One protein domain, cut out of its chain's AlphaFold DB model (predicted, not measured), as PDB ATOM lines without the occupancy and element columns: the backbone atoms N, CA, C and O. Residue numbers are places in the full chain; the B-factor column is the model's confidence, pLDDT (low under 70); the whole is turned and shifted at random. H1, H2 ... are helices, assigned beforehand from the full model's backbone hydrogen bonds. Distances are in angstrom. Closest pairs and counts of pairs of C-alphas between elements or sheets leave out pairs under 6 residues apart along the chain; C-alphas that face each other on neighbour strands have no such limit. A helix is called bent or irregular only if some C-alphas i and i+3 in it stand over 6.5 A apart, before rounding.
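This is residues 2 to 11 and 34 to 70 of the 549 residues of the protein "Kazal-like domain-containing protein" of Phlebotomus papatasi (UniProt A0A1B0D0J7). One long helix, H2, makes almost the whole length, a rod, and the short helix H1 lies beside its early part, separated from it by a narrow gap. Most of H2, residues 34 to 40 and 46 to 70, stands free. The 47 printed residues have two named helices, H1 then H2, and no named strand: the class is all helix. The whole is extended, with a radius of gyration of the C-alphas of 17.2 A and spans of 54 by 19 by 9 A.

Begin with H2, residues 34 to 70, and look from there to H1, residues 2 to 10. The two are apart, but only just: their closest C-alphas are 8.1 A from each other. In H1 every O i to N i+4 pair is within hydrogen-bond range; in H2 29 of 33 are.

Find C-alpha 34 at (30.223, 49.529, -13.708); from there H2 runs 55.1 A to C-alpha 70 at (-15.102, 44.537, 17.168). It is neither bent nor irregular, but only just: C-alphas 42 and 45 are 6.3 A apart. H1 starts at C-alpha 2, (23.361, 50.197, 7.801), and spans 12.7 A.

Residues 12 to 33 are not printed, and C-alphas 11 and 34 are 14.5 A apart across this cut. Look for pLDDT under 70 at residues 2 to 11 and 34 to 41.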
ATOM      1  N   LYS A   2      22.225  49.510   7.132       36.22
ATOM      2  CA  LYS A   2      23.361  50.197   7.801       36.22
ATOM      3  C   LYS A   2      24.669  50.214   6.983       36.22
ATOM      4  O   LYS A   2      25.280  51.264   6.840       36.22
ATOM      5  N   GLU A   3      25.067  49.082   6.393       35.66
ATOM      6  CA  GLU A   3      26.267  49.022   5.536       35.66
ATOM      7  C   GLU A   3      26.105  49.720   4.178       35.66
ATOM      8  O   GLU A   3      27.065  50.282   3.664       35.66
ATOM      9  N   ILE A   4      24.902  49.705   3.602       43.12
ATOM     10  CA  ILE A   4      24.628  50.264   2.267       43.12
ATOM     11  C   ILE A   4      24.678  51.796   2.328       43.12
ATOM     12  O   ILE A   4      25.328  52.435   1.506       43.12
ATOM     13  N   VAL A   5      24.077  52.378   3.369       39.88
ATOM     14  CA  VAL A   5      24.085  53.824   3.626       39.88
ATOM     15  C   VAL A   5      25.492  54.324   4.001       39.88
ATOM     16  O   VAL A   5      25.929  55.359   3.507       39.88
ATOM     17  N   MET A   6      26.256  53.560   4.797       38.53
ATOM     18  CA  MET A   6      27.656  53.895   5.120       38.53
ATOM     19  C   MET A   6      28.592  53.807   3.903       38.53
ATOM     20  O   MET A   6      29.479  54.650   3.760       38.53
ATOM     21  N   ARG A   7      28.392  52.837   2.996       36.47
ATOM     22  CA  ARG A   7      29.193  52.726   1.762       36.47
ATOM     23  C   ARG A   7      28.946  53.887   0.793       36.47
ATOM     24  O   ARG A   7      29.908  54.347   0.189       36.47
ATOM     25  N   ARG A   8      27.716  54.414   0.722       38.78
ATOM     26  CA  ARG A   8      27.359  55.581  -0.114       38.78
ATOM     27  C   ARG A   8      27.960  56.904   0.393       38.78
ATOM     28  O   ARG A   8      28.238  57.796  -0.396       38.78
ATOM     29  N   ILE A   9      28.226  57.026   1.700       35.78
ATOM     30  CA  ILE A   9      28.915  58.200   2.274       35.78
ATOM     31  C   ILE A   9      30.430  58.134   2.057       35.78
ATOM     32  O   ILE A   9      31.071  59.167   1.870       35.78
ATOM     33  N   SER A  10      31.016  56.934   2.032       33.03
ATOM     34  CA  SER A  10      32.456  56.774   1.796       33.03
ATOM     35  C   SER A  10      32.898  57.193   0.386       33.03
ATOM     36  O   SER A  10      34.086  57.455   0.193       33.03
ATOM     37  N   THR A  11      31.986  57.266  -0.588       34.09
ATOM     38  CA  THR A  11      32.262  57.739  -1.956       34.09
ATOM     39  C   THR A  11      32.210  59.259  -2.106       34.09
ATOM     40  O   THR A  11      32.753  59.786  -3.073       34.09
ATOM     41  N   GLY A  34      30.625  48.415 -14.587       50.75
ATOM     42  CA  GLY A  34      30.223  49.529 -13.708       50.75
ATOM     43  C   GLY A  34      28.728  49.878 -13.728       50.75
ATOM     44  O   GLY A  34      28.223  50.359 -12.725       50.75
ATOM     45  N   ASN A  35      27.995  49.557 -14.801       54.16
ATOM     46  CA  ASN A  35      26.566  49.883 -14.894       54.16
ATOM     47  C   ASN A  35      25.665  48.923 -14.093       54.16
ATOM     48  O   ASN A  35      24.607  49.330 -13.629       54.16
ATOM     49  N   GLU A  36      26.068  47.664 -13.883       50.84
ATOM     50  CA  GLU A  36      25.236  46.684 -13.160       50.84
ATOM     51  C   GLU A  36      25.302  46.864 -11.636       50.84
ATOM     52  O   GLU A  36      24.348  46.543 -10.927       50.84
ATOM     53  N   CYS A  37      26.408  47.408 -11.114       53.31
ATOM     54  CA  CYS A  37      26.540  47.692  -9.686       53.31
ATOM     55  C   CYS A  37      25.625  48.849  -9.262       53.31
ATOM     56  O   CYS A  37      24.893  48.710  -8.282       53.31
ATOM     57  N   ASP A  38      25.612  49.954 -10.010       57.50
ATOM     58  CA  ASP A  38      24.820  51.137  -9.656       57.50
ATOM     59  C   ASP A  38      23.304  50.876  -9.756       57.50
ATOM     60  O   ASP A  38      22.542  51.328  -8.895       57.50
ATOM     61  N   GLU A  39      22.853  50.053 -10.713       57.28
ATOM     62  CA  GLU A  39      21.443  49.647 -10.797       57.28
ATOM     63  C   GLU A  39      21.031  48.673  -9.681       57.28
ATOM     64  O   GLU A  39      19.983  48.862  -9.054       57.28
ATOM     65  N   LEU A  40      21.864  47.675  -9.350       56.91
ATOM     66  CA  LEU A  40      21.560  46.726  -8.271       56.91
ATOM     67  C   LEU A  40      21.474  47.429  -6.903       56.91
ATOM     68  O   LEU A  40      20.598  47.110  -6.094       56.91
ATOM     69  N   PHE A  41      22.338  48.418  -6.648       60.28
ATOM     70  CA  PHE A  41      22.290  49.217  -5.416       60.28
ATOM     71  C   PHE A  41      21.107  50.193  -5.364       60.28
ATOM     72  O   PHE A  41      20.701  50.571  -4.262       60.28
ATOM     73  N   THR A  42      20.520  50.550  -6.509       70.44
ATOM     74  CA  THR A  42      19.370  51.464  -6.590       70.44
ATOM     75  C   THR A  42      18.036  50.726  -6.445       70.44
ATOM     76  O   THR A  42      17.153  51.179  -5.717       70.44
ATOM     77  N   VAL A  43      17.893  49.542  -7.050       82.50
ATOM     78  CA  VAL A  43      16.625  48.786  -7.037       82.50
ATOM     79  C   VAL A  43      16.388  48.061  -5.708       82.50
ATOM     80  O   VAL A  43      15.255  48.003  -5.228       82.50
ATOM     81  N   VAL A  44      17.435  47.531  -5.064       86.06
ATOM     82  CA  VAL A  44      17.280  46.740  -3.828       86.06
ATOM     83  C   VAL A  44      16.626  47.536  -2.683       86.06
ATOM     84  O   VAL A  44      15.672  47.023  -2.093       86.06
ATOM     85  N   PRO A  45      17.051  48.773  -2.347       85.19
ATOM     86  CA  PRO A  45      16.373  49.579  -1.331       85.19
ATOM     87  C   PRO A  45      14.918  49.891  -1.691       85.19
ATOM     88  O   PRO A  45      14.058  49.785  -0.821       85.19
ATOM     89  N   LEU A  46      14.630  50.202  -2.959       85.56
ATOM     90  CA  LEU A  46      13.272  50.501  -3.427       85.56
ATOM     91  C   LEU A  46      12.337  49.299  -3.251       85.56
ATOM     92  O   LEU A  46      11.233  49.448  -2.730       85.56
ATOM     93  N   VAL A  47      12.792  48.095  -3.611       91.25
ATOM     94  CA  VAL A  47      12.015  46.858  -3.432       91.25
ATOM     95  C   VAL A  47      11.783  46.556  -1.950       91.25
ATOM     96  O   VAL A  47      10.683  46.156  -1.571       91.25
ATOM     97  N   LEU A  48      12.789  46.766  -1.095       87.81
ATOM     98  CA  LEU A  48      12.643  46.573   0.350       87.81
ATOM     99  C   LEU A  48      11.658  47.572   0.967       87.81
ATOM    100  O   LEU A  48      10.828  47.169   1.783       87.81
ATOM    101  N   ILE A  49      11.718  48.843   0.562       87.50
ATOM    102  CA  ILE A  49      10.772  49.874   1.006       87.50
ATOM    103  C   ILE A  49       9.364  49.500   0.545       87.50
ATOM    104  O   ILE A  49       8.462  49.433   1.379       87.50
ATOM    105  N   PHE A  50       9.187  49.143  -0.731       92.06
ATOM    106  CA  PHE A  50       7.900  48.700  -1.267       92.06
ATOM    107  C   PHE A  50       7.325  47.523  -0.475       92.06
ATOM    108  O   PHE A  50       6.176  47.575  -0.039       92.06
ATOM    109  N   LEU A  51       8.124  46.479  -0.237       94.19
ATOM    110  CA  LEU A  51       7.676  45.312   0.518       94.19
ATOM    111  C   LEU A  51       7.299  45.690   1.955       94.19
ATOM    112  O   LEU A  51       6.297  45.199   2.476       94.19
ATOM    113  N   SER A  52       8.070  46.577   2.589       89.12
ATOM    114  CA  SER A  52       7.786  47.029   3.952       89.12
ATOM    115  C   SER A  52       6.484  47.834   4.038       89.12
ATOM    116  O   SER A  52       5.649  47.542   4.894       89.12
ATOM    117  N   GLN A  53       6.253  48.755   3.098       88.69
ATOM    118  CA  GLN A  53       5.028  49.549   3.015       88.69
ATOM    119  C   GLN A  53       3.817  48.681   2.653       88.69
ATOM    120  O   GLN A  53       2.726  48.872   3.189       88.69
ATOM    121  N   PHE A  54       4.004  47.661   1.812       91.38
ATOM    122  CA  PHE A  54       2.956  46.694   1.493       91.38
ATOM    123  C   PHE A  54       2.520  45.896   2.731       91.38
ATOM    124  O   PHE A  54       1.324  45.784   3.012       91.38
ATOM    125  N   VAL A  55       3.477  45.385   3.513       91.19
ATOM    126  CA  VAL A  55       3.191  44.677   4.775       91.19
ATOM    127  C   VAL A  55       2.537  45.612   5.795       91.19
ATOM    128  O   VAL A  55       1.574  45.212   6.457       91.19
ATOM    129  N   LEU A  56       3.005  46.862   5.892       88.00
ATOM    130  CA  LEU A  56       2.382  47.883   6.733       88.00
ATOM    131  C   LEU A  56       0.922  48.124   6.322       88.00
ATOM    132  O   LEU A  56       0.049  48.180   7.188       88.00
ATOM    133  N   GLY A  57       0.643  48.179   5.017       88.88
ATOM    134  CA  GLY A  57      -0.705  48.289   4.463       88.88
ATOM    135  C   GLY A  57      -1.627  47.158   4.918       88.88
ATOM    136  O   GLY A  57      -2.708  47.433   5.440       88.88
ATOM    137  N   ILE A  58      -1.182  45.899   4.817       90.38
ATOM    138  CA  ILE A  58      -1.953  44.730   5.288       90.38
ATOM    139  C   ILE A  58      -2.293  44.866   6.780       90.38
ATOM    140  O   ILE A  58      -3.450  44.688   7.172       90.38
ATOM    141  N   GLY A  59      -1.299  45.194   7.611       87.50
ATOM    142  CA  GLY A  59      -1.496  45.362   9.052       87.50
ATOM    143  C   GLY A  59      -2.481  46.485   9.382       87.50
ATOM    144  O   GLY A  59      -3.392  46.298  10.195       87.50
ATOM    145  N   ASN A  60      -2.346  47.625   8.703       85.50
ATOM    146  CA  ASN A  60      -3.198  48.790   8.906       85.50
ATOM    147  C   ASN A  60      -4.660  48.486   8.529       85.50
ATOM    148  O   ASN A  60      -5.572  48.742   9.315       85.50
ATOM    149  N   THR A  61      -4.901  47.847   7.379       87.44
ATOM    150  CA  THR A  61      -6.258  47.474   6.940       87.44
ATOM    151  C   THR A  61      -6.959  46.534   7.923       87.44
ATOM    152  O   THR A  61      -8.150  46.719   8.196       87.44
ATOM    153  N   LEU A  62      -6.248  45.543   8.475       85.62
ATOM    154  CA  LEU A  62      -6.812  44.612   9.460       85.62
ATOM    155  C   LEU A  62      -7.202  45.326  10.755       85.62
ATOM    156  O   LEU A  62      -8.291  45.082  11.279       85.62
ATOM    157  N   TYR A  63      -6.346  46.227  11.243       83.31
ATOM    158  CA  TYR A  63      -6.621  47.017  12.441       83.31
ATOM    159  C   TYR A  63      -7.917  47.825  12.300       83.31
ATOM    160  O   TYR A  63      -8.764  47.789  13.191       83.31
ATOM    161  N   TYR A  64      -8.116  48.493  11.163       79.69
ATOM    162  CA  TYR A  64      -9.316  49.299  10.934       79.69
ATOM    163  C   TYR A  64     -10.570  48.469  10.709       79.69
ATOM    164  O   TYR A  64     -11.587  48.698  11.362       79.69
ATOM    165  N   SER A  65     -10.487  47.481   9.821       84.75
ATOM    166  CA  SER A  65     -11.657  46.701   9.416       84.75
ATOM    167  C   SER A  65     -12.175  45.839  10.565       84.75
ATOM    168  O   SER A  65     -13.379  45.779  10.806       84.75
ATOM    169  N   LEU A  66     -11.270  45.177  11.294       84.62
ATOM    170  CA  LEU A  66     -11.642  44.270  12.379       84.62
ATOM    171  C   LEU A  66     -11.775  45.003  13.714       84.62
ATOM    172  O   LEU A  66     -12.681  44.693  14.481       84.62
ATOM    173  N   GLY A  67     -10.907  45.979  13.996       84.06
ATOM    174  CA  GLY A  67     -10.904  46.690  15.274       84.06
ATOM    175  C   GLY A  67     -12.152  47.545  15.482       84.06
ATOM    176  O   GLY A  67     -12.753  47.488  16.556       84.06
ATOM    177  N   GLN A  68     -12.590  48.292  14.460       82.19
ATOM    178  CA  GLN A  68     -13.809  49.105  14.562       82.19
ATOM    179  C   GLN A  68     -15.063  48.227  14.679       82.19
ATOM    180  O   GLN A  68     -15.892  48.475  15.553       82.19
ATOM    181  N   ALA A  69     -15.169  47.172  13.862       84.38
ATOM    182  CA  ALA A  69     -16.282  46.225  13.930       84.38
ATOM    183  C   ALA A  69     -16.346  45.522  15.294       84.38
ATOM    184  O   ALA A  69     -17.409  45.422  15.899       84.38
ATOM    185  N   TYR A  70     -15.192  45.114  15.831       82.50
ATOM    186  CA  TYR A  70     -15.102  44.537  17.168       82.50
ATOM    187  C   TYR A  70     -15.587  45.509  18.250       82.50
ATOM    188  O   TYR A  70     -16.304  45.101  19.166       82.50
TER     189      TYR A  70